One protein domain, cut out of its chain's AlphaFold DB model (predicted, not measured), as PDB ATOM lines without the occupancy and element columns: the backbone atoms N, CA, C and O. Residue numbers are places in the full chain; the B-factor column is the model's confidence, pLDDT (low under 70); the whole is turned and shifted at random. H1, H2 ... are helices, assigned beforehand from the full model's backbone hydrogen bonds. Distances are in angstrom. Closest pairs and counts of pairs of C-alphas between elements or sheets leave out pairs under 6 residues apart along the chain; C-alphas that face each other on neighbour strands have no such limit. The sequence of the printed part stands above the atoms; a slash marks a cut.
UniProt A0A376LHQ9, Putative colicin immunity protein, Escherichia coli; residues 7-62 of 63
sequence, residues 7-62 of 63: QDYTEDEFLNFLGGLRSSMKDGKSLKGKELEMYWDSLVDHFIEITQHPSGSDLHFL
ATOM      1  N   GLN A   7      30.386  44.048 -60.010       94.62
ATOM      2  CA  GLN A   7      31.588  43.412 -60.568       94.62
ATOM      3  C   GLN A   7      32.888  44.147 -60.221       94.62
ATOM      4  O   GLN A   7      33.960  43.552 -60.299       94.62
ATOM      5  N   ASP A   8      32.801  45.425 -59.850       96.56
ATOM      6  CA  ASP A   8      33.967  46.211 -59.461       96.56
ATOM      7  C   ASP A   8      34.379  45.926 -58.007       96.56
ATOM      8  O   ASP A   8      35.473  46.320 -57.596       96.56
ATOM      9  N   TYR A   9      33.518  45.270 -57.219       95.88
ATOM     10  CA  TYR A   9      33.802  44.859 -55.847       95.88
ATOM     11  C   TYR A   9      34.513  43.506 -55.814       95.88
ATOM     12  O   TYR A   9      34.086  42.539 -56.445       95.88
ATOM     13  N   THR A  10      35.557  43.403 -54.995       96.94
ATOM     14  CA  THR A  10      35.953  42.107 -54.444       96.94
ATOM     15  C   THR A  10      34.919  41.651 -53.414       96.94
ATOM     16  O   THR A  10      34.144  42.453 -52.884       96.94
ATOM     17  N   GLU A  11      34.922  40.360 -53.086       94.12
ATOM     18  CA  GLU A  11      34.039  39.818 -52.049       94.12
ATOM     19  C   GLU A  11      34.238  40.535 -50.704       94.12
ATOM     20  O   GLU A  11      33.266  40.994 -50.108       94.12
ATOM     21  N   ASP A  12      35.487  40.738 -50.274       95.12
ATOM     22  CA  ASP A  12      35.806  41.436 -49.023       95.12
ATOM     23  C   ASP A  12      35.308  42.889 -49.009       95.12
ATOM     24  O   ASP A  12      34.810  43.384 -47.995       95.12
ATOM     25  N   GLU A  13      35.418  43.598 -50.134       93.81
ATOM     26  CA  GLU A  13      34.901  44.961 -50.252       93.81
ATOM     27  C   GLU A  13      33.372  44.988 -50.185       93.81
ATOM     28  O   GLU A  13      32.801  45.877 -49.549       93.81
ATOM     29  N   PHE A  14      32.709  44.010 -50.807       92.94
ATOM     30  CA  PHE A  14      31.258  43.895 -50.753       92.94
ATOM     31  C   PHE A  14      30.776  43.524 -49.344       92.94
ATOM     32  O   PHE A  14      29.850  44.146 -48.829       92.94
ATOM     33  N   LEU A  15      31.448  42.597 -48.659       91.38
ATOM     34  CA  LEU A  15      31.159  42.249 -47.265       91.38
ATOM     35  C   LEU A  15      31.364  43.441 -46.319       91.38
ATOM     36  O   LEU A  15      30.537  43.671 -45.433       91.38
ATOM     37  N   ASN A  16      32.416  44.237 -46.527       90.44
ATOM     38  CA  ASN A  16      32.627  45.481 -45.783       90.44
ATOM     39  C   ASN A  16      31.506  46.497 -46.037       90.44
ATOM     40  O   ASN A  16      31.017  47.120 -45.093       90.44
ATOM     41  N   PHE A  17      31.053  46.629 -47.285       91.06
ATOM     42  CA  PHE A  17      29.893  47.451 -47.628       91.06
ATOM     43  C   PHE A  17      28.617  46.978 -46.906       91.06
ATOM     44  O   PHE A  17      27.943  47.793 -46.274       91.06
ATOM     45  N   LEU A  18      28.340  45.667 -46.881       89.62
ATOM     46  CA  LEU A  18      27.226  45.089 -46.114       89.62
ATOM     47  C   LEU A  18      27.372  45.301 -44.597       89.62
ATOM     48  O   LEU A  18      26.380  45.378 -43.873       89.62
ATOM     49  N   GLY A  19      28.601  45.409 -44.089       87.94
ATOM     50  CA  GLY A  19      28.869  45.834 -42.714       87.94
ATOM     51  C   GLY A  19      28.330  47.236 -42.414       87.94
ATOM     52  O   GLY A  19      27.810  47.467 -41.322       87.94
ATOM     53  N   GLY A  20      28.375  48.142 -43.396       86.25
ATOM     54  CA  GLY A  20      27.816  49.493 -43.311       86.25
ATOM     55  C   GLY A  20      26.304  49.514 -43.071       86.25
ATOM     56  O   GLY A  20      25.841  50.292 -42.242       86.25
ATOM     57  N   LEU A  21      25.552  48.599 -43.695       84.94
ATOM     58  CA  LEU A  21      24.094  48.460 -43.509       84.94
ATOM     59  C   LEU A  21      23.694  48.044 -42.082       84.94
ATOM     60  O   LEU A  21      22.548  48.216 -41.680       84.94
ATOM     61  N   ARG A  22      24.642  47.525 -41.291       82.56
ATOM     62  CA  ARG A  22      24.439  47.130 -39.885       82.56
ATOM     63  C   ARG A  22      25.095  48.090 -38.890       82.56
ATOM     64  O   ARG A  22      25.034  47.863 -37.684       82.56
ATOM     65  N   SER A  23      25.750  49.140 -39.379       84.50
ATOM     66  CA  SER A  23      26.587  50.039 -38.588       84.50
ATOM     67  C   SER A  23      25.993  51.442 -38.533       84.50
ATOM     68  O   SER A  23      25.475  51.961 -39.519       84.50
ATOM     69  N   SER A  24      26.134  52.102 -37.383       83.12
ATOM     70  CA  SER A  24      25.915  53.547 -37.247       83.12
ATOM     71  C   SER A  24      27.208  54.355 -37.402       83.12
ATOM     72  O   SER A  24      27.243  55.542 -37.075       83.12
ATOM     73  N   MET A  25      28.299  53.711 -37.825       83.19
ATOM     74  CA  MET A  25      29.595  54.339 -38.047       83.19
ATOM     75  C   MET A  25      29.919  54.446 -39.532       83.19
ATOM     76  O   MET A  25      29.809  53.469 -40.269       83.19
ATOM     77  N   LYS A  26      30.429  55.612 -39.922       82.81
ATOM     78  CA  LYS A  26      31.011  55.883 -41.234       82.81
ATOM     79  C   LYS A  26      32.417  56.437 -41.038       82.81
ATOM     80  O   LYS A  26      32.590  57.408 -40.306       82.81
ATOM     81  N   ASP A  27      33.417  55.804 -41.649       82.69
ATOM     82  CA  ASP A  27      34.826  56.227 -41.581       82.69
ATOM     83  C   ASP A  27      35.325  56.476 -40.137       82.69
ATOM     84  O   ASP A  27      36.023  57.448 -39.847       82.69
ATOM     85  N   GLY A  28      34.906  55.621 -39.196       82.69
ATOM     86  CA  GLY A  28      35.263  55.726 -37.775       82.69
ATOM     87  C   GLY A  28      34.498  56.794 -36.980       82.69
ATOM     88  O   GLY A  28      34.789  57.002 -35.803       82.69
ATOM     89  N   LYS A  29      33.509  57.465 -37.580       86.62
ATOM     90  CA  LYS A  29      32.642  58.442 -36.910       86.62
ATOM     91  C   LYS A  29      31.243  57.876 -36.714       86.62
ATOM     92  O   LYS A  29      30.644  57.370 -37.656       86.62
ATOM     93  N   SER A  30      30.702  58.005 -35.505       91.19
ATOM     94  CA  SER A  30      29.297  57.683 -35.242       91.19
ATOM     95  C   SER A  30      28.398  58.760 -35.842       91.19
ATOM     96  O   SER A  30      28.488  59.921 -35.446       91.19
ATOM     97  N   LEU A  31      27.497  58.359 -36.734       92.00
ATOM     98  CA  LEU A  31      26.412  59.194 -37.244       92.00
ATOM     99  C   LEU A  31      25.185  59.055 -36.334       92.00
ATOM    100  O   LEU A  31      25.028  58.035 -35.654       92.00
ATOM    101  N   LYS A  32      24.326  60.082 -36.289       92.31
ATOM    102  CA  LYS A  32      23.094  60.086 -35.476       92.31
ATOM    103  C   LYS A  32      21.973  60.887 -36.139       92.31
ATOM    104  O   LYS A  32      22.228  61.809 -36.909       92.31
ATOM    105  N   GLY A  33      20.732  60.567 -35.765       94.44
ATOM    106  CA  GLY A  33      19.534  61.264 -36.239       94.44
ATOM    107  C   GLY A  33      19.454  61.286 -37.764       94.44
ATOM    108  O   GLY A  33      19.806  60.309 -38.418       94.44
ATOM    109  N   LYS A  34      19.079  62.437 -38.325       93.94
ATOM    110  CA  LYS A  34      18.893  62.618 -39.771       93.94
ATOM    111  C   LYS A  34      20.134  62.286 -40.613       93.94
ATOM    112  O   LYS A  34      20.004  61.846 -41.747       93.94
ATOM    113  N   GLU A  35      21.337  62.489 -40.077       92.44
ATOM    114  CA  GLU A  35      22.576  62.159 -40.796       92.44
ATOM    115  C   GLU A  35      22.760  60.643 -40.950       92.44
ATOM    116  O   GLU A  35      23.214  60.178 -41.994       92.44
ATOM    117  N   LEU A  36      22.377  59.875 -39.926       91.94
ATOM    118  CA  LEU A  36      22.394  58.415 -39.983       91.94
ATOM    119  C   LEU A  36      21.327  57.891 -40.948       91.94
ATOM    120  O   LEU A  36      21.638  57.028 -41.760       91.94
ATOM    121  N   GLU A  37      20.115  58.448 -40.892       91.50
ATOM    122  CA  GLU A  37      19.014  58.091 -41.799       91.50
ATOM    123  C   GLU A  37      19.414  58.306 -43.263       91.50
ATOM    124  O   GLU A  37      19.414  57.362 -44.041       91.50
ATOM    125  N   MET A  38      19.892  59.506 -43.617       93.06
ATOM    126  CA  MET A  38      20.333  59.806 -44.986       93.06
ATOM    127  C   MET A  38      21.491  58.914 -45.451       93.06
ATOM    128  O   MET A  38      21.612  58.608 -46.637       93.06
ATOM    129  N   TYR A  39      22.377  58.517 -44.533       91.94
ATOM    130  CA  TYR A  39      23.457  57.594 -44.859       91.94
ATOM    131  C   TYR A  39      22.928  56.189 -45.147       91.94
ATOM    132  O   TYR A  39      23.337  55.589 -46.142       91.94
ATOM    133  N   TRP A  40      22.017  55.679 -44.320       91.38
ATOM    134  CA  TRP A  40      21.384  54.380 -44.529       91.38
ATOM    135  C   TRP A  40      20.553  54.334 -45.805       91.38
ATOM    136  O   TRP A  40      20.738  53.394 -46.574       91.38
ATOM    137  N   ASP A  41      19.754  55.363 -46.086       92.25
ATOM    138  CA  ASP A  41      19.012  55.473 -47.346       92.25
ATOM    139  C   ASP A  41      19.973  55.356 -48.540       92.25
ATOM    140  O   ASP A  41      19.783  54.519 -49.418       92.25
ATOM    141  N   SER A  42      21.100  56.085 -48.503       92.81
ATOM    142  CA  SER A  42      22.105  56.022 -49.574       92.81
ATOM    143  C   SER A  42      22.747  54.641 -49.745       92.81
ATOM    144  O   SER A  42      23.122  54.270 -50.856       92.81
ATOM    145  N   LEU A  43      22.905  53.876 -48.658       92.50
ATOM    146  CA  LEU A  43      23.456  52.522 -48.718       92.50
ATOM    147  C   LEU A  43      22.442  51.538 -49.304       92.50
ATOM    148  O   LEU A  43      22.831  50.670 -50.085       92.50
ATOM    149  N   VAL A  44      21.171  51.657 -48.916       92.25
ATOM    150  CA  VAL A  44      20.094  50.779 -49.389       92.25
ATOM    151  C   VAL A  44      19.826  51.014 -50.872       92.25
ATOM    152  O   VAL A  44      19.799  50.044 -51.630       92.25
ATOM    153  N   ASP A  45      19.717  52.274 -51.298       93.19
ATOM    154  CA  ASP A  45      19.546  52.633 -52.709       93.19
ATOM    155  C   ASP A  45      20.690  52.061 -53.556       93.19
ATOM    156  O   ASP A  45      20.455  51.374 -54.553       93.19
ATOM    157  N   HIS A  46      21.932  52.252 -53.097       94.50
ATOM    158  CA  HIS A  46      23.113  51.722 -53.774       94.50
ATOM    159  C   HIS A  46      23.106  50.193 -53.846       94.50
ATOM    160  O   HIS A  46      23.408  49.618 -54.889       94.50
ATOM    161  N   PHE A  47      22.738  49.512 -52.755       93.12
ATOM    162  CA  PHE A  47      22.644  48.051 -52.718       93.12
ATOM    163  C   PHE A  47      21.638  47.521 -53.747       93.12
ATOM    164  O   PHE A  47      21.947  46.572 -54.473       93.12
ATOM    165  N   ILE A  48      20.454  48.133 -53.838       91.75
ATOM    166  CA  ILE A  48      19.427  47.751 -54.816       91.75
ATOM    167  C   ILE A  48      19.956  47.952 -56.240       91.75
ATOM    168  O   ILE A  48      19.828  47.052 -57.072       91.75
ATOM    169  N   GLU A  49      20.588  49.098 -56.504       93.88
ATOM    170  CA  GLU A  49      21.121  49.445 -57.821       93.88
ATOM    171  C   GLU A  49      22.165  48.434 -58.311       93.88
ATOM    172  O   GLU A  49      22.059  47.929 -59.432       93.88
ATOM    173  N   ILE A  50      23.151  48.094 -57.472       93.56
ATOM    174  CA  ILE A  50      24.264  47.239 -57.907       93.56
ATOM    175  C   ILE A  50      23.919  45.752 -57.913       93.56
ATOM    176  O   ILE A  50      24.480  45.008 -58.716       93.56
ATOM    177  N   THR A  51      23.026  45.293 -57.031       91.69
ATOM    178  CA  THR A  51      22.653  43.870 -56.979       91.69
ATOM    179  C   THR A  51      21.602  43.512 -58.015       91.69
ATOM    180  O   THR A  51      21.565  42.362 -58.452       91.69
ATOM    181  N   GLN A  52      20.738  44.467 -58.386       88.94
ATOM    182  CA  GLN A  52      19.566  44.243 -59.240       88.94
ATOM    183  C   GLN A  52      18.728  43.032 -58.794       88.94
ATOM    184  O   GLN A  52      18.045  42.395 -59.599       88.94
ATOM    185  N   HIS A  53      18.808  42.677 -57.508       88.19
ATOM    186  CA  HIS A  53      18.160  41.485 -56.993       88.19
ATOM    187  C   HIS A  53      16.644  41.717 -56.981       88.19
ATOM    188  O   HIS A  53      16.203  42.766 -56.510       88.19
ATOM    189  N   PRO A  54      15.816  40.764 -57.447       86.81
ATOM    190  CA  PRO A  54      14.368  40.966 -57.562       86.81
ATOM    191  C   PRO A  54      13.685  41.258 -56.218       86.81
ATOM    192  O   PRO A  54      12.644  41.907 -56.194       86.81
ATOM    193  N   SER A  55      14.277  40.816 -55.107       86.75
ATOM    194  CA  SER A  55      13.799  41.119 -53.749       86.75
ATOM    195  C   SER A  55      14.221  42.502 -53.226       86.75
ATOM    196  O   SER A  55      13.811  42.877 -52.135       86.75
ATOM    197  N   GLY A  56      15.053  43.259 -53.947       84.69
ATOM    198  CA  GLY A  56      15.499  44.591 -53.532       84.69
ATOM    199  C   GLY A  56      16.095  44.613 -52.119       84.69
ATOM    200  O   GLY A  56      16.920  43.767 -51.770       84.69
ATOM    201  N   SER A  57      15.656  45.565 -51.291       78.56
ATOM    202  CA  SER A  57      16.094  45.695 -49.895       78.56
ATOM    203  C   SER A  57      15.666  44.528 -49.002       78.56
ATOM    204  O   SER A  57      16.341  44.256 -48.007       78.56
ATOM    205  N   ASP A  58      14.595  43.806 -49.349       77.81
ATOM    206  CA  ASP A  58      14.087  42.691 -48.536       77.81
ATOM    207  C   ASP A  58      15.129  41.579 -48.396       77.81
ATOM    208  O   ASP A  58      15.177  40.914 -47.369       77.81
ATOM    209  N   LEU A  59      16.043  41.453 -49.365       76.06
ATOM    210  CA  LEU A  59      17.170  40.522 -49.294       76.06
ATOM    211  C   LEU A  59      18.051  40.738 -48.047       76.06
ATOM    212  O   LEU A  59      18.662  39.792 -47.557       76.06
ATOM    213  N   HIS A  60      18.146  41.973 -47.546       71.19
ATOM    214  CA  HIS A  60      18.926  42.289 -46.349       71.19
ATOM    215  C   HIS A  60      18.077  42.306 -45.071       71.19
ATOM    216  O   HIS A  60      18.551  41.884 -44.016       71.19
ATOM    217  N   PHE A  61      16.840  42.804 -45.145       69.44
ATOM    218  CA  PHE A  61      16.000  43.038 -43.962       69.44
ATOM    219  C   PHE A  61      15.073  41.866 -43.602       69.44
ATOM    220  O   PHE A  61      14.608  41.800 -42.464       69.44
ATOM    221  N   LEU A  62      14.816  40.947 -44.536       58.31
ATOM    222  CA  LEU A  62      13.914  39.800 -44.390       58.31
ATOM    223  C   LEU A  62      14.569  38.517 -44.954       58.31
ATOM    224  O   LEU A  62      14.139  38.028 -46.001       58.31
TER     225      LEU A  62
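What this domain is: This is residues 7 to 62 of the 63 residues of the protein "Putative colicin immunity protein" of Escherichia coli (UniProt A0A376LHQ9). What would one see first in this model? One long helix, H2, makes the longest part, and a shorter helix, H1, slants back along it with its last residue, Gly 20, close to the middle of H2. The long loop of residues 21 to 33 joins the two, and after H2 the chain turns back to the short helix H3, which is near H2. How is it made up? The printed part has 56 residues, with three named helices in the order H1, H2, H3 and no named strand, and its class is all helix. It is only just compact, close to loose, with a radius of gyration of the C-alphas of 11.7 A and spans of 30 by 22 by 17 A.

Where its parts are: Where is the longest helix? H2 is residues 34 to 51, 25.7 A from C-alpha 34 at (18.893, 62.618, -39.771) to C-alpha 51 at (22.653, 43.870, -56.979). Where are the other two? H1 is residues 11 to 20, 14.4 A from first to last C-alpha, beginning at C-alpha 11 at (34.039, 39.818, -52.049). H3 is residues 58 to 61, 5.0 A long, ending at C-alpha 61 at (16.000, 43.038, -43.962).

How they stand to each other: How does H1 stand to H2? They are close but not clearly touching, with the closest C-alphas, those of Gly 20 and Leu 43, 7.6 A apart. They run opposite ways at a shallow tilt of 31 degrees, and their centres are 13.6 A apart. Where is H3? H2 and H3 are near each other, with 5 pairs of C-alphas within 10 A and no pair within 8 A. H1 and H3 are apart. What do the backbones show? In H1 and H2 every O i to N i+4 pair is within hydrogen-bond range. H3, with 4 residues, is too short for such a pair, and its 1 pair of O i to N i+3 is within range.

The domain as a whole: How large is it? The two C-alphas farthest apart, those of Lys 29 and Pro 54, are 32.6 A apart, and the first and last printed, those of Gln 7 and Leu 62, are 24.2 A apart. How are the helices joined? The printed part has no cut. The link from H1 to H2 is long, 13 residues, and within it residues 25 to 26 pair antiparallel with residues 29 to 30; the link from H2 to H3 is short, 6 residues. Where is confidence low? The mean pLDDT of the printed part is 88.5, and residues 61 to 62 are under 70.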